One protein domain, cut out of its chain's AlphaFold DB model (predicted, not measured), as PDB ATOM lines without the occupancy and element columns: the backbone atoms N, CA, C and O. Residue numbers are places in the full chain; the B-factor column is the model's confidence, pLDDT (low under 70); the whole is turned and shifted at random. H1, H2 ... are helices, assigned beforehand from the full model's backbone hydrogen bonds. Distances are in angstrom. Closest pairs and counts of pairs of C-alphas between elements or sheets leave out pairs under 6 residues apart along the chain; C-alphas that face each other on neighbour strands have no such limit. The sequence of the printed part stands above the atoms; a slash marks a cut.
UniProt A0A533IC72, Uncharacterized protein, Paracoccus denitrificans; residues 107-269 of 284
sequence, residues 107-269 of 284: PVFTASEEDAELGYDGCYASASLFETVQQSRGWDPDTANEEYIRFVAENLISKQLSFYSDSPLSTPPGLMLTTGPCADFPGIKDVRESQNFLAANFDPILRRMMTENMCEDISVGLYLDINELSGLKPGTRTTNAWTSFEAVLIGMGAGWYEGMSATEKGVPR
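Overview. This is residues 107 to 269 of the 284 residues of an uncharacterized protein of Paracoccus denitrificans (UniProt A0A533IC72). With little regular structure, this is a core of crossed helices among long loops: H6 lies in the middle, with H2 and H5 packed on opposite sides of it, and H1 beyond H2. The 163 printed residues hold six named helices, H1 to H6, and no named strand; the class is all helix, with 65 residues in named elements. It is compact, radius of gyration of the C-alphas 16.0 A, spanning 47 by 41 by 25 A.

Arrangement. H2, residues 141 to 157, touches H6, residues 243 to 253, at a steep tilt of 47 degrees; the closest C-alphas, of Arg 150 and Gly 253, are 4.2 A apart. Residues 141 to 148 alone touch H1, residues 129 to 137, the closest C-alphas being Gln 134 and Ala 144, 5.4 A. H6 touches H5, residues 202 to 212, about perpendicular at 85 degrees, closest at the C-alphas of Ile 205 and Ser 244, 7.2 A. H4, residues 188 to 200, only just touches H6, with 3 pairs of C-alphas within 8 A, through residues 194 to 198 alone; the closest C-alphas are those of Leu 198 and Thr 243, 6.6 A. H3, residues 180 to 183, touches no helix and is too short for an O i to N i+4 pair; in the other helices every such pair is within hydrogen-bond range.

Along the chain. H2 is 24.2 A long, H4 18.4 A. H1 begins at C-alpha 129 (-9.557, 20.957, -30.079); H6 ends at C-alpha 253 (-20.183, 31.866, -24.544).

Size, cuts and confidence. The C-alphas farthest apart, of Gly 138 and Pro 234, are 49.7 A apart. The printed part has no cut; the links H2 to H3 and H5 to H6 are long. The pLDDT is under 70 at residues 218, 220 to 223 and 230 to 231.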
ATOM      1  N   PRO A 107      -9.578  19.825 -39.069       92.44
ATOM      2  CA  PRO A 107      -8.950  18.513 -38.902       92.44
ATOM      3  C   PRO A 107      -9.124  17.849 -37.529       92.44
ATOM      4  O   PRO A 107      -8.736  16.692 -37.390       92.44
ATOM      5  N   VAL A 108      -9.648  18.545 -36.509       92.12
ATOM      6  CA  VAL A 108      -9.845  17.949 -35.173       92.12
ATOM      7  C   VAL A 108     -11.193  17.242 -35.020       92.12
ATOM      8  O   VAL A 108     -11.465  16.676 -33.962       92.12
ATOM      9  N   PHE A 109     -12.051  17.287 -36.039       93.94
ATOM     10  CA  PHE A 109     -13.264  16.480 -36.074       93.94
ATOM     11  C   PHE A 109     -12.933  15.047 -36.496       93.94
ATOM     12  O   PHE A 109     -12.141  14.833 -37.415       93.94
ATOM     13  N   THR A 110     -13.541  14.075 -35.818       92.00
ATOM     14  CA  THR A 110     -13.409  12.653 -36.143       92.00
ATOM     15  C   THR A 110     -13.949  12.342 -37.536       92.00
ATOM     16  O   THR A 110     -14.731  13.103 -38.119       92.00
ATOM     17  N   ALA A 111     -13.535  11.197 -38.081       89.25
ATOM     18  CA  ALA A 111     -14.189  10.659 -39.266       89.25
ATOM     19  C   ALA A 111     -15.628  10.229 -38.925       89.25
ATOM     20  O   ALA A 111     -15.908   9.820 -37.800       89.25
ATOM     21  N   SER A 112     -16.536  10.284 -39.905       85.81
ATOM     22  CA  SER A 112     -17.973  10.011 -39.715       85.81
ATOM     23  C   SER A 112     -18.305   8.633 -39.133       85.81
ATOM     24  O   SER A 112     -19.376   8.424 -38.569       85.81
ATOM     25  N   GLU A 113     -17.399   7.686 -39.333       84.12
ATOM     26  CA  GLU A 113     -17.515   6.278 -38.993       84.12
ATOM     27  C   GLU A 113     -16.774   5.898 -37.706       84.12
ATOM     28  O   GLU A 113     -16.903   4.761 -37.258       84.12
ATOM     29  N   GLU A 114     -15.992   6.815 -37.124       87.81
ATOM     30  CA  GLU A 114     -15.094   6.517 -36.001       87.81
ATOM     31  C   GLU A 114     -15.858   6.001 -34.773       87.81
ATOM     32  O   GLU A 114     -15.453   5.006 -34.173       87.81
ATOM     33  N   ASP A 115     -17.011   6.604 -34.474       85.88
ATOM     34  CA  ASP A 115     -17.856   6.245 -33.329       85.88
ATOM     35  C   ASP A 115     -19.142   5.488 -33.727       85.88
ATOM     36  O   ASP A 115     -19.998   5.198 -32.882       85.88
ATOM     37  N   ALA A 116     -19.283   5.095 -34.998       85.69
ATOM     38  CA  ALA A 116     -20.502   4.460 -35.504       85.69
ATOM     39  C   ALA A 116     -20.786   3.098 -34.835       85.69
ATOM     40  O   ALA A 116     -21.940   2.754 -34.576       85.69
ATOM     41  N   GLU A 117     -19.747   2.333 -34.470       85.31
ATOM     42  CA  GLU A 117     -19.900   1.066 -33.725       85.31
ATOM     43  C   GLU A 117     -20.481   1.266 -32.314       85.31
ATOM     44  O   GLU A 117     -21.068   0.343 -31.743       85.31
ATOM     45  N   LEU A 118     -20.345   2.475 -31.762       84.56
ATOM     46  CA  LEU A 118     -20.913   2.884 -30.478       84.56
ATOM     47  C   LEU A 118     -22.317   3.496 -30.626       84.56
ATOM     48  O   LEU A 118     -22.925   3.868 -29.623       84.56
ATOM     49  N   GLY A 119     -22.848   3.561 -31.853       85.75
ATOM     50  CA  GLY A 119     -24.152   4.145 -32.167       85.75
ATOM     51  C   GLY A 119     -24.129   5.660 -32.381       85.75
ATOM     52  O   GLY A 119     -25.191   6.279 -32.354       85.75
ATOM     53  N   TYR A 120     -22.950   6.254 -32.583       87.69
ATOM     54  CA  TYR A 120     -22.785   7.684 -32.831       87.69
ATOM     55  C   TYR A 120     -22.320   7.912 -34.273       87.69
ATOM     56  O   TYR A 120     -21.129   7.892 -34.571       87.69
ATOM     57  N   ASP A 121     -23.279   8.101 -35.178       90.00
ATOM     58  CA  ASP A 121     -22.995   8.466 -36.566       90.00
ATOM     59  C   ASP A 121     -22.630   9.956 -36.671       90.00
ATOM     60  O   ASP A 121     -23.326  10.811 -36.119       90.00
ATOM     61  N   GLY A 122     -21.594  10.280 -37.447       92.19
ATOM     62  CA  GLY A 122     -21.214  11.660 -37.756       92.19
ATOM     63  C   GLY A 122     -19.821  12.034 -37.258       92.19
ATOM     64  O   GLY A 122     -19.073  11.206 -36.752       92.19
ATOM     65  N   CYS A 123     -19.447  13.298 -37.460       95.19
ATOM     66  CA  CYS A 123     -18.132  13.806 -37.067       95.19
ATOM     67  C   CYS A 123     -18.236  14.555 -35.740       95.19
ATOM     68  O   CYS A 123     -19.024  15.501 -35.625       95.19
ATOM     69  N   TYR A 124     -17.401  14.198 -34.774       95.75
ATOM     70  CA  TYR A 124     -17.394  14.773 -33.434       95.75
ATOM     71  C   TYR A 124     -16.098  15.538 -33.188       95.75
ATOM     72  O   TYR A 124     -15.018  15.108 -33.583       95.75
ATOM     73  N   ALA A 125     -16.198  16.697 -32.540       94.38
ATOM     74  CA  ALA A 125     -15.026  17.455 -32.131       94.38
ATOM     75  C   ALA A 125     -14.193  16.630 -31.140       94.38
ATOM     76  O   ALA A 125     -14.698  16.218 -30.094       94.38
ATOM     77  N   SER A 126     -12.913  16.429 -31.450       90.62
ATOM     78  CA  SER A 126     -11.981  15.754 -30.555       90.62
ATOM     79  C   SER A 126     -11.732  16.561 -29.279       90.62
ATOM     80  O   SER A 126     -11.733  17.798 -29.278       90.62
ATOM     81  N   ALA A 127     -11.408  15.855 -28.194       86.69
ATOM     82  CA  ALA A 127     -10.960  16.455 -26.939       86.69
ATOM     83  C   ALA A 127      -9.695  17.327 -27.102       86.69
ATOM     84  O   ALA A 127      -9.430  18.183 -26.261       86.69
ATOM     85  N   SER A 128      -8.930  17.152 -28.188       91.06
ATOM     86  CA  SER A 128      -7.721  17.933 -28.475       91.06
ATOM     87  C   SER A 128      -7.979  19.316 -29.086       91.06
ATOM     88  O   SER A 128      -7.016  20.066 -29.263       91.06
ATOM     89  N   LEU A 129      -9.228  19.682 -29.418       91.44
ATOM     90  CA  LEU A 129      -9.557  20.957 -30.079       91.44
ATOM     91  C   LEU A 129      -8.965  22.160 -29.329       91.44
ATOM     92  O   LEU A 129      -8.293  22.999 -29.927       91.44
ATOM     93  N   PHE A 130      -9.172  22.209 -28.011       92.38
ATOM     94  CA  PHE A 130      -8.662  23.284 -27.161       92.38
ATOM     95  C   PHE A 130      -7.133  23.398 -27.242       92.38
ATOM     96  O   PHE A 130      -6.603  24.462 -27.559       92.38
ATOM     97  N   GLU A 131      -6.420  22.291 -27.009       93.69
ATOM     98  CA  GLU A 131      -4.954  22.273 -26.997       93.69
ATOM     99  C   GLU A 131      -4.368  22.608 -28.377       93.69
ATOM    100  O   GLU A 131      -3.384  23.341 -28.475       93.69
ATOM    101  N   THR A 132      -4.998  22.117 -29.448       93.56
ATOM    102  CA  THR A 132      -4.571  22.347 -30.837       93.56
ATOM    103  C   THR A 132      -4.665  23.822 -31.206       93.56
ATOM    104  O   THR A 132      -3.709  24.404 -31.727       93.56
ATOM    105  N   VAL A 133      -5.796  24.453 -30.897       93.44
ATOM    106  CA  VAL A 133      -6.038  25.868 -31.203       93.44
ATOM    107  C   VAL A 133      -5.176  26.768 -30.325       93.44
ATOM    108  O   VAL A 133      -4.581  27.729 -30.811       93.44
ATOM    109  N   GLN A 134      -5.023  26.431 -29.041       95.88
ATOM    110  CA  GLN A 134      -4.136  27.165 -28.145       95.88
ATOM    111  C   GLN A 134      -2.695  27.191 -28.682       95.88
ATOM    112  O   GLN A 134      -2.083  28.258 -28.776       95.88
ATOM    113  N   GLN A 135      -2.155  26.025 -29.053       95.31
ATOM    114  CA  GLN A 135      -0.778  25.899 -29.535       95.31
ATOM    115  C   GLN A 135      -0.570  26.586 -30.886       95.31
ATOM    116  O   GLN A 135       0.412  27.308 -31.061       95.31
ATOM    117  N   SER A 136      -1.481  26.380 -31.837       96.25
ATOM    118  CA  SER A 136      -1.358  26.930 -33.192       96.25
ATOM    119  C   SER A 136      -1.523  28.451 -33.234       96.25
ATOM    120  O   SER A 136      -0.818  29.121 -33.990       96.25
ATOM    121  N   ARG A 137      -2.395  29.019 -32.390       96.75
ATOM    122  CA  ARG A 137      -2.657  30.468 -32.342       96.75
ATOM    123  C   ARG A 137      -1.776  31.229 -31.356       96.75
ATOM    124  O   ARG A 137      -1.793  32.460 -31.354       96.75
ATOM    125  N   GLY A 138      -1.005  30.522 -30.530       97.25
ATOM    126  CA  GLY A 138      -0.144  31.123 -29.509       97.25
ATOM    127  C   GLY A 138      -0.926  31.885 -28.437       97.25
ATOM    128  O   GLY A 138      -0.413  32.851 -27.874       97.25
ATOM    129  N   TRP A 139      -2.177  31.489 -28.195       97.50
ATOM    130  CA  TRP A 139      -3.027  32.099 -27.180       97.50
ATOM    131  C   TRP A 139      -2.602  31.659 -25.780       97.50
ATOM    132  O   TRP A 139      -2.209  30.510 -25.554       97.50
ATOM    133  N   ASP A 140      -2.693  32.577 -24.819       97.31
ATOM    134  CA  ASP A 140      -2.645  32.197 -23.413       97.31
ATOM    135  C   ASP A 140      -3.877  31.332 -23.057       97.31
ATOM    136  O   ASP A 140      -4.873  31.348 -23.792       97.31
ATOM    137  N   PRO A 141      -3.822  30.548 -21.963       96.56
ATOM    138  CA  PRO A 141      -4.907  29.639 -21.607       96.56
ATOM    139  C   PRO A 141      -6.278  30.318 -21.487       96.56
ATOM    140  O   PRO A 141      -7.270  29.737 -21.922       96.56
ATOM    141  N   ASP A 142      -6.348  31.529 -20.926       96.62
ATOM    142  CA  ASP A 142      -7.622  32.216 -20.686       96.62
ATOM    143  C   ASP A 142      -8.236  32.691 -22.004       96.62
ATOM    144  O   ASP A 142      -9.418  32.447 -22.249       96.62
ATOM    145  N   THR A 143      -7.420  33.262 -22.898       97.12
ATOM    146  CA  THR A 143      -7.850  33.601 -24.263       97.12
ATOM    147  C   THR A 143      -8.331  32.358 -25.020       97.12
ATOM    148  O   THR A 143      -9.371  32.400 -25.676       97.12
ATOM    149  N   ALA A 144      -7.611  31.234 -24.922       96.44
ATOM    150  CA  ALA A 144      -8.013  29.991 -25.580       96.44
ATOM    151  C   ALA A 144      -9.339  29.444 -25.036       96.44
ATOM    152  O   ALA A 144     -10.180  28.990 -25.810       96.44
ATOM    153  N   ASN A 145      -9.554  29.529 -23.720       95.88
ATOM    154  CA  ASN A 145     -10.791  29.083 -23.087       95.88
ATOM    155  C   ASN A 145     -11.978  29.959 -23.488       95.88
ATOM    156  O   ASN A 145     -13.027  29.435 -23.862       95.88
ATOM    157  N   GLU A 146     -11.807  31.283 -23.463       96.38
ATOM    158  CA  GLU A 146     -12.847  32.214 -23.896       96.38
ATOM    159  C   GLU A 146     -13.254  31.940 -25.351       96.38
ATOM    160  O   GLU A 146     -14.439  31.780 -25.648       96.38
ATOM    161  N   GLU A 147     -12.284  31.836 -26.259       97.44
ATOM    162  CA  GLU A 147     -12.560  31.648 -27.684       97.44
ATOM    163  C   GLU A 147     -13.122  30.254 -28.000       97.44
ATOM    164  O   GLU A 147     -14.002  30.155 -28.859       97.44
ATOM    165  N   TYR A 148     -12.707  29.207 -27.271       96.50
ATOM    166  CA  TYR A 148     -13.295  27.865 -27.358       96.50
ATOM    167  C   TYR A 148     -14.771  27.876 -26.949       96.50
ATOM    168  O   TYR A 148     -15.631  27.409 -27.695       96.50
ATOM    169  N   ILE A 149     -15.106  28.461 -25.799       97.25
ATOM    170  CA  ILE A 149     -16.496  28.515 -25.331       97.25
ATOM    171  C   ILE A 149     -17.355  29.406 -26.244       97.25
ATOM    172  O   ILE A 149     -18.491  29.048 -26.565       97.25
ATOM    173  N   ARG A 150     -16.813  30.528 -26.742       98.12
ATOM    174  CA  ARG A 150     -17.482  31.361 -27.757       98.12
ATOM    175  C   ARG A 150     -17.689  30.606 -29.065       98.12
ATOM    176  O   ARG A 150     -18.739  30.767 -29.676       98.12
ATOM    177  N   PHE A 151     -16.731  29.778 -29.482       98.19
ATOM    178  CA  PHE A 151     -16.840  28.946 -30.682       98.19
ATOM    179  C   PHE A 151     -17.982  27.947 -30.545       98.19
ATOM    180  O   PHE A 151     -18.829  27.852 -31.433       98.19
ATOM    181  N   VAL A 152     -18.046  27.248 -29.413       97.88
ATOM    182  CA  VAL A 152     -19.136  26.317 -29.117       97.88
ATOM    183  C   VAL A 152     -20.482  27.040 -29.149       97.88
ATOM    184  O   VAL A 152     -21.384  26.616 -29.867       97.88
ATOM    185  N   ALA A 153     -20.615  28.162 -28.437       98.44
ATOM    186  CA  ALA A 153     -21.858  28.927 -28.390       98.44
ATOM    187  C   ALA A 153     -22.284  29.464 -29.767       98.44
ATOM    188  O   ALA A 153     -23.432  29.263 -30.160       98.44
ATOM    189  N   GLU A 154     -21.373  30.091 -30.523       98.56
ATOM    190  CA  GLU A 154     -21.638  30.585 -31.884       98.56
ATOM    191  C   GLU A 154     -22.162  29.460 -32.786       98.56
ATOM    192  O   GLU A 154     -23.131  29.635 -33.531       98.56
ATOM    193  N   ASN A 155     -21.553  28.276 -32.709       98.38
ATOM    194  CA  ASN A 155     -21.923  27.160 -33.568       98.38
ATOM    195  C   ASN A 155     -23.184  26.418 -33.103       98.38
ATOM    196  O   ASN A 155     -23.901  25.882 -33.946       98.38
ATOM    197  N   LEU A 156     -23.520  26.428 -31.811       98.50
ATOM    198  CA  LEU A 156     -24.830  25.980 -31.325       98.50
ATOM    199  C   LEU A 156     -25.942  26.940 -31.784       98.50
ATOM    200  O   LEU A 156     -26.975  26.501 -32.289       98.50
ATOM    201  N   ILE A 157     -25.711  28.255 -31.681       98.25
ATOM    202  CA  ILE A 157     -26.660  29.297 -32.113       98.25
ATOM    203  C   ILE A 157     -26.885  29.245 -33.631       98.25
ATOM    204  O   ILE A 157     -28.027  29.279 -34.096       98.25
ATOM    205  N   SER A 158     -25.810  29.124 -34.413       98.00
ATOM    206  CA  SER A 158     -25.883  29.020 -35.878       98.00
ATOM    207  C   SER A 158     -26.249  27.619 -36.384       98.00
ATOM    208  O   SER A 158     -26.389  27.431 -37.593       98.00
ATOM    209  N   LYS A 159     -26.477  26.659 -35.472       97.94
ATOM    210  CA  LYS A 159     -26.882  25.272 -35.763       97.94
ATOM    211  C   LYS A 159     -25.873  24.516 -36.626       97.94
ATOM    212  O   LYS A 159     -26.257  23.718 -37.474       97.94
ATOM    213  N   GLN A 160     -24.592  24.799 -36.423       97.81
ATOM    214  CA  GLN A 160     -23.479  24.082 -37.038       97.81
ATOM    215  C   GLN A 160     -22.953  22.976 -36.126       97.81
ATOM    216  O   GLN A 160     -22.540  21.932 -36.626       97.81
ATOM    217  N   LEU A 161     -23.067  23.138 -34.806       98.00
ATOM    218  CA  LEU A 161     -22.767  22.095 -33.828       98.00
ATOM    219  C   LEU A 161     -24.024  21.650 -33.073       98.00
ATOM    220  O   LEU A 161     -25.006  22.392 -32.977       98.00
ATOM    221  N   SER A 162     -23.983  20.434 -32.530       97.88
ATOM    222  CA  SER A 162     -24.932  19.963 -31.520       97.88
ATOM    223  C   SER A 162     -24.275  18.972 -30.560       97.88
ATOM    224  O   SER A 162     -23.457  18.150 -30.964       97.88
ATOM    225  N   PHE A 163     -24.645  19.041 -29.286       96.44
ATOM    226  CA  PHE A 163     -24.383  18.007 -28.294       96.44
ATOM    227  C   PHE A 163     -25.645  17.147 -28.180       96.44
ATOM    228  O   PHE A 163     -26.551  17.466 -27.411       96.44
ATOM    229  N   TYR A 164     -25.743  16.113 -29.021       95.44
ATOM    230  CA  TYR A 164     -26.982  15.360 -29.225       95.44
ATOM    231  C   TYR A 164     -26.883  13.916 -28.741       95.44
ATOM    232  O   TYR A 164     -26.031  13.156 -29.197       95.44
ATOM    233  N   SER A 165     -27.826  13.525 -27.888       93.62
ATOM    234  CA  SER A 165     -28.201  12.129 -27.646       93.62
ATOM    235  C   SER A 165     -29.677  12.089 -27.262       93.62
ATOM    236  O   SER A 165     -30.181  13.012 -26.617       93.62
ATOM    237  N   ASP A 166     -30.376  11.029 -27.657       92.31
ATOM    238  CA  ASP A 166     -31.777  10.813 -27.288       92.31
ATOM    239  C   ASP A 166     -31.949  10.225 -25.878       92.31
ATOM    240  O   ASP A 166     -33.066  10.095 -25.372       92.31
ATOM    241  N   SER A 167     -30.834   9.903 -25.220       90.38
ATOM    242  CA  SER A 167     -30.799   9.275 -23.912       90.38
ATOM    243  C   SER A 167     -30.013  10.132 -22.917       90.38
ATOM    244  O   SER A 167     -28.827  10.397 -23.127       90.38
ATOM    245  N   PRO A 168     -30.607  10.496 -21.763       87.75
ATOM    246  CA  PRO A 168     -29.895  11.224 -20.710       87.75
ATOM    247  C   PRO A 168     -28.820  10.366 -20.019       87.75
ATOM    248  O   PRO A 168     -28.052  10.868 -19.205       87.75
ATOM    249  N   LEU A 169     -28.774   9.059 -20.310       89.81
ATOM    250  CA  LEU A 169     -27.779   8.122 -19.782       89.81
ATOM    251  C   LEU A 169     -26.609   7.892 -20.750       89.81
ATOM    252  O   LEU A 169     -25.696   7.131 -20.435       89.81
ATOM    253  N   SER A 170     -26.647   8.514 -21.929       90.44
ATOM    254  CA  SER A 170     -25.628   8.411 -22.970       90.44
ATOM    255  C   SER A 170     -25.071   9.805 -23.232       90.44
ATOM    256  O   SER A 170     -25.718  10.651 -23.850       90.44
ATOM    257  N   THR A 171     -23.870  10.049 -22.714       91.25
ATOM    258  CA  THR A 171     -23.114  11.266 -23.013       91.25
ATOM    259  C   THR A 171     -22.556  11.164 -24.434       91.25
ATOM    260  O   THR A 171     -21.828  10.205 -24.706       91.25
ATOM    261  N   PRO A 172     -22.866  12.120 -25.329       92.25
ATOM    262  CA  PRO A 172     -22.261  12.192 -26.655       92.25
ATOM    263  C   PRO A 172     -20.722  12.215 -26.587       92.25
ATOM    264  O   PRO A 172     -20.180  12.805 -25.646       92.25
ATOM    265  N   PRO A 173     -20.006  11.653 -27.581       91.69
ATOM    266  CA  PRO A 173     -18.539  11.687 -27.629       91.69
ATOM    267  C   PRO A 173     -17.956  13.108 -27.613       91.69
ATOM    268  O   PRO A 173     -16.877  13.346 -27.077       91.69
ATOM    269  N   GLY A 174     -18.695  14.064 -28.178       93.69
ATOM    270  CA  GLY A 174     -18.317  15.467 -28.259       93.69
ATOM    271  C   GLY A 174     -19.399  16.295 -28.947       93.69
ATOM    272  O   GLY A 174     -20.547  15.867 -29.078       93.69
ATOM    273  N   LEU A 175     -19.030  17.490 -29.408       96.38
ATOM    274  CA  LEU A 175     -19.902  18.314 -30.247       96.38
ATOM    275  C   LEU A 175     -19.881  17.791 -31.680       96.38
ATOM    276  O   LEU A 175     -18.831  17.766 -32.318       96.38
ATOM    277  N   MET A 176     -21.044  17.398 -32.180       96.44
ATOM    278  CA  MET A 176     -21.218  16.866 -33.522       96.44
ATOM    279  C   MET A 176     -21.335  17.995 -34.546       96.44
ATOM    280  O   MET A 176     -22.125  18.923 -34.352       96.44
ATOM    281  N   LEU A 177     -20.613  17.889 -35.662       96.94
ATOM    282  CA  LEU A 177     -20.787  18.771 -36.813       96.94
ATOM    283  C   LEU A 177     -22.050  18.389 -37.594       96.94
ATOM    284  O   LEU A 177     -22.207  17.262 -38.049       96.94
ATOM    285  N   THR A 178     -22.959  19.348 -37.770       96.88
ATOM    286  CA  THR A 178     -24.301  19.137 -38.360       96.88
ATOM    287  C   THR A 178     -24.425  19.640 -39.801       96.88
ATOM    288  O   THR A 178     -25.523  19.708 -40.373       96.88
ATOM    289  N   THR A 179     -23.290  19.975 -40.415       95.00
ATOM    290  CA  THR A 179     -23.170  20.496 -41.779       95.00
ATOM    291  C   THR A 179     -22.271  19.607 -42.641       95.00
ATOM    292  O   THR A 179     -21.553  18.736 -42.151       95.00
ATOM    293  N   GLY A 180     -22.326  19.817 -43.961       92.62
ATOM    294  CA  GLY A 180     -21.468  19.107 -44.909       92.62
ATOM    295  C   GLY A 180     -21.651  17.580 -44.881       92.62
ATOM    296  O   GLY A 180     -22.745  17.103 -44.573       92.62
ATOM    297  N   PRO A 181     -20.595  16.811 -45.208       92.12
ATOM    298  CA  PRO A 181     -20.623  15.345 -45.180       92.12
ATOM    299  C   PRO A 181     -20.921  14.753 -43.796       92.12
ATOM    300  O   PRO A 181     -21.533  13.696 -43.708       92.12
ATOM    301  N   CYS A 182     -20.564  15.453 -42.716       93.38
ATOM    302  CA  CYS A 182     -20.826  15.021 -41.339       93.38
ATOM    303  C   CYS A 182     -22.322  14.973 -40.993       93.38
ATOM    304  O   CYS A 182     -22.720  14.335 -40.026       93.38
ATOM    305  N   ALA A 183     -23.157  15.625 -41.807       94.44
ATOM    306  CA  ALA A 183     -24.607  15.631 -41.684       94.44
ATOM    307  C   ALA A 183     -25.304  14.531 -42.511       94.44
ATOM    308  O   ALA A 183     -26.535  14.520 -42.571       94.44
ATOM    309  N   ASP A 184     -24.554  13.663 -43.199       93.81
ATOM    310  CA  ASP A 184     -25.093  12.622 -44.082       93.81
ATOM    311  C   ASP A 184     -25.291  11.291 -43.339       93.81
ATOM    312  O   ASP A 184     -24.630  10.290 -43.604       93.81
ATOM    313  N   PHE A 185     -26.206  11.288 -42.365       90.69
ATOM    314  CA  PHE A 185     -26.598  10.086 -41.627       90.69
ATOM    315  C   PHE A 185     -28.101  10.101 -41.291       90.69
ATOM    316  O   PHE A 185     -28.714  11.173 -41.232       90.69
ATOM    317  N   PRO A 186     -28.742   8.937 -41.057       89.69
ATOM    318  CA  PRO A 186     -30.199   8.855 -40.905       89.69
ATOM    319  C   PRO A 186     -30.791   9.712 -39.770       89.69
ATOM    320  O   PRO A 186     -31.900  10.229 -39.914       89.69
ATOM    321  N   GLY A 187     -30.058   9.886 -38.664       91.19
ATOM    322  CA  GLY A 187     -30.505  10.607 -37.464       91.19
ATOM    323  C   GLY A 187     -30.413  12.140 -37.525       91.19
ATOM    324  O   GLY A 187     -30.920  12.816 -36.631       91.19
ATOM    325  N   ILE A 188     -29.827  12.733 -38.576       95.75
ATOM    326  CA  ILE A 188     -29.598  14.193 -38.645       95.75
ATOM    327  C   ILE A 188     -30.891  15.018 -38.562       95.75
ATOM    328  O   ILE A 188     -30.886  16.177 -38.137       95.75
ATOM    329  N   LYS A 189     -32.022  14.440 -38.984       96.12
ATOM    330  CA  LYS A 189     -33.323  15.106 -38.920       96.12
ATOM    331  C   LYS A 189     -33.711  15.421 -37.471       96.12
ATOM    332  O   LYS A 189     -34.113  16.552 -37.206       96.12
ATOM    333  N   ASP A 190     -33.534  14.471 -36.561       95.88
ATOM    334  CA  ASP A 190     -33.911  14.621 -35.152       95.88
ATOM    335  C   ASP A 190     -33.011  15.649 -34.449       95.88
ATOM    336  O   ASP A 190     -33.478  16.464 -33.647       95.88
ATOM    337  N   VAL A 191     -31.732  15.706 -34.842       96.94
ATOM    338  CA  VAL A 191     -30.793  16.741 -34.386       96.94
ATOM    339  C   VAL A 191     -31.258  18.132 -34.824       96.94
ATOM    340  O   VAL A 191     -31.353  19.044 -34.004       96.94
ATOM    341  N   ARG A 192     -31.625  18.304 -36.101       97.25
ATOM    342  CA  ARG A 192     -32.113  19.592 -36.626       97.25
ATOM    343  C   ARG A 192     -33.430  20.018 -35.985       97.25
ATOM    344  O   ARG A 192     -33.635  21.204 -35.723       97.25
ATOM    345  N   GLU A 193     -34.337  19.075 -35.745       96.69
ATOM    346  CA  GLU A 193     -35.582  19.338 -35.020       96.69
ATOM    347  C   GLU A 193     -35.298  19.794 -33.582       96.69
ATOM    348  O   GLU A 193     -35.875  20.791 -33.144       96.69
ATOM    349  N   SER A 194     -34.333  19.172 -32.902       96.94
ATOM    350  CA  SER A 194     -33.895  19.559 -31.554       96.94
ATOM    351  C   SER A 194     -33.212  20.935 -31.513       96.94
ATOM    352  O   SER A 194     -33.541  21.762 -30.664       96.94
ATOM    353  N   GLN A 195     -32.347  21.259 -32.482       97.75
ATOM    354  CA  GLN A 195     -31.747  22.597 -32.618       97.75
ATOM    355  C   GLN A 195     -32.814  23.683 -32.856       97.75
ATOM    356  O   GLN A 195     -32.748  24.789 -32.310       97.75
ATOM    357  N   ASN A 196     -33.827  23.387 -33.679       97.12
ATOM    358  CA  ASN A 196     -34.956  24.290 -33.903       97.12
ATOM    359  C   ASN A 196     -35.815  24.449 -32.647       97.12
ATOM    360  O   ASN A 196     -36.261  25.561 -32.355       97.12
ATOM    361  N   PHE A 197     -36.027  23.360 -31.908       96.38
ATOM    362  CA  PHE A 197     -36.713  23.388 -30.627       96.38
ATOM    363  C   PHE A 197     -35.981  24.303 -29.638       96.38
ATOM    364  O   PHE A 197     -36.630  25.171 -29.054       96.38
ATOM    365  N   LEU A 198     -34.659  24.162 -29.482       95.88
ATOM    366  CA  LEU A 198     -33.867  24.997 -28.576       95.88
ATOM    367  C   LEU A 198     -34.011  26.479 -28.933       95.88
ATOM    368  O   LEU A 198     -34.351  27.289 -28.074       95.88
ATOM    369  N   ALA A 199     -33.839  26.830 -30.210       96.44
ATOM    370  CA  ALA A 199     -33.973  28.209 -30.675       96.44
ATOM    371  C   ALA A 199     -35.377  28.791 -30.425       96.44
ATOM    372  O   ALA A 199     -35.510  29.939 -30.006       96.44
ATOM    373  N   ALA A 200     -36.433  28.005 -30.655       94.69
ATOM    374  CA  ALA A 200     -37.814  28.447 -30.465       94.69
ATOM    375  C   ALA A 200     -38.236  28.548 -28.990       94.69
ATOM    376  O   ALA A 200     -39.183  29.271 -28.681       94.69
ATOM    377  N   ASN A 201     -37.560  27.825 -28.091       94.75
ATOM    378  CA  ASN A 201     -37.929  27.711 -26.679       94.75
ATOM    379  C   ASN A 201     -36.819  28.195 -25.731       94.75
ATOM    380  O   ASN A 201     -36.841  27.875 -24.545       94.75
ATOM    381  N   PHE A 202     -35.867  28.986 -26.226       95.25
ATOM    382  CA  PHE A 202     -34.719  29.441 -25.443       95.25
ATOM    383  C   PHE A 202     -35.140  30.209 -24.176       95.25
ATOM    384  O   PHE A 202     -34.676  29.894 -23.083       95.25
ATOM    385  N   ASP A 203     -36.088  31.144 -24.297       95.38
ATOM    386  CA  ASP A 203     -36.640  31.903 -23.164       95.38
ATOM    387  C   ASP A 203     -37.263  31.016 -22.068       95.38
ATOM    388  O   ASP A 203     -36.778  31.047 -20.932       95.38
ATOM    389  N   PRO A 204     -38.281  30.173 -22.350       93.44
ATOM    390  CA  PRO A 204     -38.872  29.331 -21.312       93.44
ATOM    391  C   PRO A 204     -37.883  28.322 -20.709       93.44
ATOM    392  O   PRO A 204     -37.975  28.050 -19.512       93.44
ATOM    393  N   ILE A 205     -36.913  27.808 -21.480       92.69
ATOM    394  CA  ILE A 205     -35.861  26.923 -20.953       92.69
ATOM    395  C   ILE A 205     -35.027  27.655 -19.896       92.69
ATOM    396  O   ILE A 205     -34.884  27.165 -18.776       92.69
ATOM    397  N   LEU A 206     -34.517  28.848 -20.215       93.50
ATOM    398  CA  LEU A 206     -33.682  29.618 -19.293       93.50
ATOM    399  C   LEU A 206     -34.453  30.069 -18.055       93.50
ATOM    400  O   LEU A 206     -33.955  29.965 -16.940       93.50
ATOM    401  N   ARG A 207     -35.699  30.517 -18.219       92.81
ATOM    402  CA  ARG A 207     -36.535  30.898 -17.073       92.81
ATOM    403  C   ARG A 207     -36.799  29.727 -16.142       92.81
ATOM    404  O   ARG A 207     -36.852  29.925 -14.932       92.81
ATOM    405  N   ARG A 208     -36.916  28.507 -16.671       89.69
ATOM    406  CA  ARG A 208     -36.971  27.320 -15.822       89.69
ATOM    407  C   ARG A 208     -35.648  27.072 -15.112       89.69
ATOM    408  O   ARG A 208     -35.668  26.812 -13.911       89.69
ATOM    409  N   MET A 209     -34.522  27.159 -15.816       89.44
ATOM    410  CA  MET A 209     -33.207  27.009 -15.187       89.44
ATOM    411  C   MET A 209     -33.053  27.963 -14.004       89.44
ATOM    412  O   MET A 209     -32.622  27.526 -12.942       89.44
ATOM    413  N   MET A 210     -33.519  29.209 -14.140       90.75
ATOM    414  CA  MET A 210     -33.578  30.162 -13.034       90.75
ATOM    415  C   MET A 210     -34.300  29.590 -11.816       90.75
ATOM    416  O   MET A 210     -33.831  29.782 -10.709       90.75
ATOM    417  N   THR A 211     -35.436  28.909 -11.998       87.75
ATOM    418  CA  THR A 211     -36.243  28.371 -10.887       87.75
ATOM    419  C   THR A 211     -35.656  27.119 -10.242       87.75
ATOM    420  O   THR A 211     -35.924  26.866  -9.074       87.75
ATOM    421  N   GLU A 212     -34.876  26.339 -10.987       86.44
ATOM    422  CA  GLU A 212     -34.399  25.020 -10.551       86.44
ATOM    423  C   GLU A 212     -32.949  25.045 -10.054       86.44
ATOM    424  O   GLU A 212     -32.563  24.211  -9.242       86.44
ATOM    425  N   ASN A 213     -32.138  26.003 -10.511       89.12
ATOM    426  CA  ASN A 213     -30.710  26.033 -10.214       89.12
ATOM    427  C   ASN A 213     -30.355  27.166  -9.254       89.12
ATOM    428  O   ASN A 213     -30.677  28.328  -9.514       89.12
ATOM    429  N   MET A 214     -29.608  26.845  -8.201       91.19
ATOM    430  CA  MET A 214     -28.950  27.851  -7.371       91.19
ATOM    431  C   MET A 214     -27.649  28.317  -8.030       91.19
ATOM    432  O   MET A 214     -26.936  27.506  -8.618       91.19
ATOM    433  N   CYS A 215     -27.319  29.606  -7.938       91.06
ATOM    434  CA  CYS A 215     -26.098  30.134  -8.558       91.06
ATOM    435  C   CYS A 215     -24.824  29.580  -7.904       91.06
ATOM    436  O   CYS A 215     -23.784  29.504  -8.549       91.06
ATOM    437  N   GLU A 216     -24.908  29.153  -6.645       86.19
ATOM    438  CA  GLU A 216     -23.820  28.506  -5.915       86.19
ATOM    439  C   GLU A 216     -23.659  27.008  -6.238       86.19
ATOM    440  O   GLU A 216     -22.677  26.401  -5.809       86.19
ATOM    441  N   ASP A 217     -24.596  26.396  -6.976       80.69
ATOM    442  CA  ASP A 217     -24.499  24.993  -7.384       80.69
ATOM    443  C   ASP A 217     -23.686  24.853  -8.680       80.69
ATOM    444  O   ASP A 217     -23.890  25.548  -9.676       80.69
ATOM    445  N   ILE A 218     -22.766  23.893  -8.689       62.25
ATOM    446  CA  ILE A 218     -21.919  23.565  -9.838       62.25
ATOM    447  C   ILE A 218     -22.680  22.816 -10.948       62.25
ATOM    448  O   ILE A 218     -22.156  22.692 -12.061       62.25
ATOM    449  N   SER A 219     -23.897  22.337 -10.663       70.38
ATOM    450  CA  SER A 219     -24.658  21.379 -11.484       70.38
ATOM    451  C   SER A 219     -25.667  22.006 -12.457       70.38
ATOM    452  O   SER A 219     -26.478  21.283 -13.041       70.38
ATOM    453  N   VAL A 220     -25.633  23.330 -12.645       62.28
ATOM    454  CA  VAL A 220     -26.622  24.070 -13.451       62.28
ATOM    455  C   VAL A 220     -26.861  23.421 -14.820       62.28
ATOM    456  O   VAL A 220     -25.941  23.278 -15.623       62.28
ATOM    457  N   GLY A 221     -28.119  23.042 -15.076       60.66
ATOM    458  CA  GLY A 221     -28.607  22.578 -16.382       60.66
ATOM    459  C   GLY A 221     -28.267  21.136 -16.779       60.66
ATOM    460  O   GLY A 221     -28.722  20.707 -17.837       60.66
ATOM    461  N   LEU A 222     -27.539  20.367 -15.959       65.56
ATOM    462  CA  LEU A 222     -27.147  18.985 -16.294       65.56
ATOM    463  C   LEU A 222     -28.279  17.951 -16.168       65.56
ATOM    464  O   LEU A 222     -28.186  16.884 -16.763       65.56
ATOM    465  N   TYR A 223     -29.345  18.258 -15.424       67.06
ATOM    466  CA  TYR A 223     -30.412  17.291 -15.111       67.06
ATOM    467  C   TYR A 223     -31.825  17.814 -15.381       67.06
ATOM    468  O   TYR A 223     -32.799  17.271 -14.861       67.06
ATOM    469  N   LEU A 224     -31.958  18.886 -16.166       78.38
ATOM    470  CA  LEU A 224     -33.270  19.450 -16.457       78.38
ATOM    471  C   LEU A 224     -33.954  18.656 -17.575       78.38
ATOM    472  O   LEU A 224     -33.580  18.790 -18.739       78.38
ATOM    473  N   ASP A 225     -34.998  17.895 -17.237       79.75
ATOM    474  CA  ASP A 225     -35.870  17.309 -18.256       79.75
ATOM    475  C   ASP A 225     -36.716  18.408 -18.910       79.75
ATOM    476  O   ASP A 225     -37.709  18.903 -18.366       79.75
ATOM    477  N   ILE A 226     -36.298  18.806 -20.111       81.06
ATOM    478  CA  ILE A 226     -36.952  19.878 -20.853       81.06
ATOM    479  C   ILE A 226     -38.345  19.472 -21.366       81.06
ATOM    480  O   ILE A 226     -39.199  20.327 -21.609       81.06
ATOM    481  N   ASN A 227     -38.627  18.177 -21.508       79.25
ATOM    482  CA  ASN A 227     -39.935  17.714 -21.968       79.25
ATOM    483  C   ASN A 227     -41.002  17.760 -20.862       79.25
ATOM    484  O   ASN A 227     -42.196  17.666 -21.169       79.25
ATOM    485  N   GLU A 228     -40.594  17.942 -19.604       76.56
ATOM    486  CA  GLU A 228     -41.481  18.122 -18.449       76.56
ATOM    487  C   GLU A 228     -41.700  19.600 -18.079       76.56
ATOM    488  O   GLU A 228     -42.385  19.907 -17.098       76.56
ATOM    489  N   LEU A 229     -41.171  20.547 -18.865       72.56
ATOM    490  CA  LEU A 229     -41.321  21.971 -18.568       72.56
ATOM    491  C   LEU A 229     -42.764  22.449 -18.715       72.56
ATOM    492  O   LEU A 229     -43.329  22.514 -19.811       72.56
ATOM    493  N   SER A 230     -43.326  22.909 -17.599       59.53
ATOM    494  CA  SER A 230     -44.508  23.761 -17.614       59.53
ATOM    495  C   SER A 230     -44.187  25.074 -18.346       59.53
ATOM    496  O   SER A 230     -43.142  25.684 -18.140       59.53
ATOM    497  N   GLY A 231     -45.074  25.498 -19.249       64.12
ATOM    498  CA  GLY A 231     -44.895  26.708 -20.066       64.12
ATOM    499  C   GLY A 231     -44.509  26.449 -21.524       64.12
ATOM    500  O   GLY A 231     -44.709  27.326 -22.364       64.12
ATOM    501  N   LEU A 232     -44.062  25.237 -21.871       75.06
ATOM    502  CA  LEU A 232     -44.009  24.820 -23.271       75.06
ATOM    503  C   LEU A 232     -45.426  24.585 -23.808       75.06
ATOM    504  O   LEU A 232     -46.329  24.144 -23.089       75.06
ATOM    505  N   LYS A 233     -45.636  24.873 -25.098       75.88
ATOM    506  CA  LYS A 233     -46.911  24.545 -25.752       75.88
ATOM    507  C   LYS A 233     -47.145  23.027 -25.678       75.88
ATOM    508  O   LYS A 233     -46.208  22.269 -25.936       75.88
ATOM    509  N   PRO A 234     -48.372  22.563 -25.376       75.12
ATOM    510  CA  PRO A 234     -48.676  21.138 -25.368       75.12
ATOM    511  C   PRO A 234     -48.261  20.463 -26.681       75.12
ATOM    512  O   PRO A 234     -48.609  20.938 -27.761       75.12
ATOM    513  N   GLY A 235     -47.522  19.358 -26.578       75.94
ATOM    514  CA  GLY A 235     -47.011  18.605 -27.728       75.94
ATOM    515  C   GLY A 235     -45.657  19.077 -28.268       75.94
ATOM    516  O   GLY A 235     -45.079  18.370 -29.087       75.94
ATOM    517  N   THR A 236     -45.118  20.207 -27.801       82.25
ATOM    518  CA  THR A 236     -43.745  20.616 -28.123       82.25
ATOM    519  C   THR A 236     -42.769  19.751 -27.332       82.25
ATOM    520  O   THR A 236     -42.794  19.765 -26.102       82.25
ATOM    521  N   ARG A 237     -41.923  18.993 -28.033       88.19
ATOM    522  CA  ARG A 237     -40.910  18.112 -27.443       88.19
ATOM    523  C   ARG A 237     -39.613  18.164 -28.237       88.19
ATOM    524  O   ARG A 237     -39.635  18.477 -29.425       88.19
ATOM    525  N   THR A 238     -38.520  17.837 -27.566       93.38
ATOM    526  CA  THR A 238     -37.196  17.619 -28.155       93.38
ATOM    527  C   THR A 238     -36.783  16.173 -27.914       93.38
ATOM    528  O   THR A 238     -37.093  15.613 -26.858       93.38
ATOM    529  N   THR A 239     -36.116  15.558 -28.888       94.12
ATOM    530  CA  THR A 239     -35.486  14.249 -28.689       94.12
ATOM    531  C   THR A 239     -34.129  14.398 -28.022       94.12
ATOM    532  O   THR A 239     -33.726  13.484 -27.323       94.12
ATOM    533  N   ASN A 240     -33.454  15.547 -28.153       95.06
ATOM    534  CA  ASN A 240     -32.167  15.765 -27.507       95.06
ATOM    535  C   ASN A 240     -32.306  15.889 -25.979       95.06
ATOM    536  O   ASN A 240     -32.708  16.941 -25.463       95.06
ATOM    537  N   ALA A 241     -31.890  14.850 -25.256       93.25
ATOM    538  CA  ALA A 241     -31.841  14.815 -23.796       93.25
ATOM    539  C   ALA A 241     -30.876  15.858 -23.197       93.25
ATOM    540  O   ALA A 241     -30.980  16.189 -22.019       93.25
ATOM    541  N   TRP A 242     -29.978  16.420 -24.011       94.44
ATOM    542  CA  TRP A 242     -28.952  17.381 -23.605       94.44
ATOM    543  C   TRP A 242     -29.275  18.831 -23.994       94.44
ATOM    544  O   TRP A 242     -28.419  19.711 -23.901       94.44
ATOM    545  N   THR A 243     -30.521  19.118 -24.387       95.00
ATOM    546  CA  THR A 243     -30.949  20.468 -24.811       95.00
ATOM    547  C   THR A 243     -30.661  21.543 -23.740       95.00
ATOM    548  O   THR A 243     -30.325  22.683 -24.063       95.00
ATOM    549  N   SER A 244     -30.762  21.207 -22.448       92.69
ATOM    550  CA  SER A 244     -30.485  22.139 -21.344       92.69
ATOM    551  C   SER A 244     -28.998  22.440 -21.234       92.69
ATOM    552  O   SER A 244     -28.605  23.576 -20.981       92.69
ATOM    553  N   PHE A 245     -28.165  21.434 -21.473       94.25
ATOM    554  CA  PHE A 245     -26.725  21.591 -21.494       94.25
ATOM    555  C   PHE A 245     -26.282  22.487 -22.659       94.25
ATOM    556  O   PHE A 245     -25.487  23.399 -22.450       94.25
ATOM    557  N   GLU A 246     -26.869  22.334 -23.851       96.62
ATOM    558  CA  GLU A 246     -26.616  23.251 -24.976       96.62
ATOM    559  C   GLU A 246     -27.001  24.704 -24.638       96.62
ATOM    560  O   GLU A 246     -26.233  25.626 -24.912       96.62
ATOM    561  N   ALA A 247     -28.145  24.931 -23.978       96.19
ATOM    562  CA  ALA A 247     -28.529  26.264 -23.497       96.19
ATOM    563  C   ALA A 247     -27.518  26.851 -22.493       96.19
ATOM    564  O   ALA A 247     -27.222  28.048 -22.550       96.19
ATOM    565  N   VAL A 248     -26.957  26.022 -21.606       94.88
ATOM    566  CA  VAL A 248     -25.895  26.434 -20.677       94.88
ATOM    567  C   VAL A 248     -24.624  26.825 -21.427       94.88
ATOM    568  O   VAL A 248     -24.082  27.896 -21.157       94.88
ATOM    569  N   LEU A 249     -24.178  26.025 -22.400       96.44
ATOM    570  CA  LEU A 249     -22.997  26.331 -23.215       96.44
ATOM    571  C   LEU A 249     -23.152  27.657 -23.975       96.44
ATOM    572  O   LEU A 249     -22.218  28.458 -24.021       96.44
ATOM    573  N   ILE A 250     -24.350  27.935 -24.501       97.94
ATOM    574  CA  ILE A 250     -24.675  29.232 -25.110       97.94
ATOM    575  C   ILE A 250     -24.543  30.364 -24.083       97.94
ATOM    576  O   ILE A 250     -23.931  31.391 -24.374       97.94
ATOM    577  N   GLY A 251     -25.081  30.179 -22.873       96.12
ATOM    578  CA  GLY A 251     -24.950  31.148 -21.784       96.12
ATOM    579  C   GLY A 251     -23.492  31.408 -21.388       96.12
ATOM    580  O   GLY A 251     -23.109  32.561 -21.187       96.12
ATOM    581  N   MET A 252     -22.657  30.366 -21.338       96.06
ATOM    582  CA  MET A 252     -21.220  30.499 -21.081       96.06
ATOM    583  C   MET A 252     -20.542  31.363 -22.155       96.06
ATOM    584  O   MET A 252     -19.879  32.342 -21.814       96.06
ATOM    585  N   GLY A 253     -20.768  31.081 -23.444       97.00
ATOM    586  CA  GLY A 253     -20.183  31.866 -24.544       97.00
ATOM    587  C   GLY A 253     -20.727  33.286 -24.669       97.00
ATOM    588  O   GLY A 253     -20.052  34.158 -25.207       97.00
ATOM    589  N   ALA A 254     -21.908  33.548 -24.113       96.62
ATOM    590  CA  ALA A 254     -22.485  34.884 -24.015       96.62
ATOM    591  C   ALA A 254     -21.998  35.690 -22.798       96.62
ATOM    592  O   ALA A 254     -22.481  36.801 -22.564       96.62
ATOM    593  N   GLY A 255     -21.084  35.137 -21.990       94.69
ATOM    594  CA  GLY A 255     -20.576  35.790 -20.783       94.69
ATOM    595  C   GLY A 255     -21.609  35.853 -19.656       94.69
ATOM    596  O   GLY A 255     -21.684  36.833 -18.912       94.69
ATOM    597  N   TRP A 256     -22.478  34.845 -19.540       95.38
ATOM    598  CA  TRP A 256     -23.440  34.730 -18.434       95.38
ATOM    599  C   TRP A 256     -22.883  33.925 -17.252       95.38
ATOM    600  O   TRP A 256     -23.632  33.501 -16.373       95.38
ATOM    601  N   TYR A 257     -21.566  33.742 -17.237       94.44
ATOM    602  CA  TYR A 257     -20.790  33.205 -16.132       94.44
ATOM    603  C   TYR A 257     -19.771  34.259 -15.705       94.44
ATOM    604  O   TYR A 257     -19.014  34.771 -16.529       94.44
ATOM    605  N   GLU A 258     -19.763  34.602 -14.422       92.00
ATOM    606  CA  GLU A 258     -18.835  35.573 -13.848       92.00
ATOM    607  C   GLU A 258     -17.557  34.871 -13.375       92.00
ATOM    608  O   GLU A 258     -17.616  33.835 -12.712       92.00
ATOM    609  N   GLY A 259     -16.393  35.433 -13.711       92.44
ATOM    610  CA  GLY A 259     -15.095  34.908 -13.270       92.44
ATOM    611  C   GLY A 259     -14.646  33.611 -13.954       92.44
ATOM    612  O   GLY A 259     -13.794  32.917 -13.410       92.44
ATOM    613  N   MET A 260     -15.213  33.269 -15.115       94.38
ATOM    614  CA  MET A 260     -14.764  32.123 -15.910       94.38
ATOM    615  C   MET A 260     -13.355  32.367 -16.479       94.38
ATOM    616  O   MET A 260     -13.080  33.435 -17.024       94.38
ATOM    617  N   SER A 261     -12.483  31.367 -16.369       94.50
ATOM    618  CA  SER A 261     -11.106  31.355 -16.878       94.50
ATOM    619  C   SER A 261     -10.739  29.952 -17.377       94.50
ATOM    620  O   SER A 261     -11.571  29.046 -17.355       94.50
ATOM    621  N   ALA A 262      -9.494  29.736 -17.807       93.31
ATOM    622  CA  ALA A 262      -9.030  28.410 -18.223       93.31
ATOM    623  C   ALA A 262      -9.051  27.359 -17.103       93.31
ATOM    624  O   ALA A 262      -9.084  26.161 -17.376       93.31
ATOM    625  N   THR A 263      -8.991  27.792 -15.842       92.94
ATOM    626  CA  THR A 263      -8.943  26.897 -14.674       92.94
ATOM    627  C   THR A 263     -10.165  27.017 -13.776       92.94
ATOM    628  O   THR A 263     -10.365  26.163 -12.918       92.94
ATOM    629  N   GLU A 264     -10.978  28.056 -13.960       93.06
ATOM    630  CA  GLU A 264     -12.166  28.326 -13.159       93.06
ATOM    631  C   GLU A 264     -13.406  28.316 -14.051       93.06
ATOM    632  O   GLU A 264     -13.515  29.088 -15.002       93.06
ATOM    633  N   LYS A 265     -14.400  27.489 -13.713       88.69
ATOM    634  CA  LYS A 265     -15.683  27.438 -14.443       88.69
ATOM    635  C   LYS A 265     -16.443  28.775 -14.391       88.69
ATOM    636  O   LYS A 265     -17.293  29.039 -15.238       88.69
ATOM    637  N   GLY A 266     -16.146  29.604 -13.391       92.19
ATOM    638  CA  GLY A 266     -16.934  30.780 -13.050       92.19
ATOM    639  C   GLY A 266     -18.262  30.419 -12.385       92.19
ATOM    640  O   GLY A 266     -18.582  29.248 -12.157       92.19
ATOM    641  N   VAL A 267     -19.042  31.447 -12.067       92.88
ATOM    642  CA  VAL A 267     -20.338  31.335 -11.390       92.88
ATOM    643  C   VAL A 267     -21.438  31.752 -12.365       92.88
ATOM    644  O   VAL A 267     -21.366  32.862 -12.898       92.88
ATOM    645  N   PRO A 268     -22.449  30.908 -12.636       94.19
ATOM    646  CA  PRO A 268     -23.575  31.322 -13.462       94.19
ATOM    647  C   PRO A 268     -24.292  32.498 -12.805       94.19
ATOM    648  O   PRO A 268     -24.391  32.581 -11.582       94.19
ATOM    649  N   ARG A 269     -24.842  33.391 -13.624       94.44
ATOM    650  CA  ARG A 269     -25.732  34.458 -13.154       94.44
ATOM    651  C   ARG A 269     -27.161  34.261 -13.661       94.44
ATOM    652  O   ARG A 269     -27.379  33.551 -14.650       94.44
TER     653      ARG A 269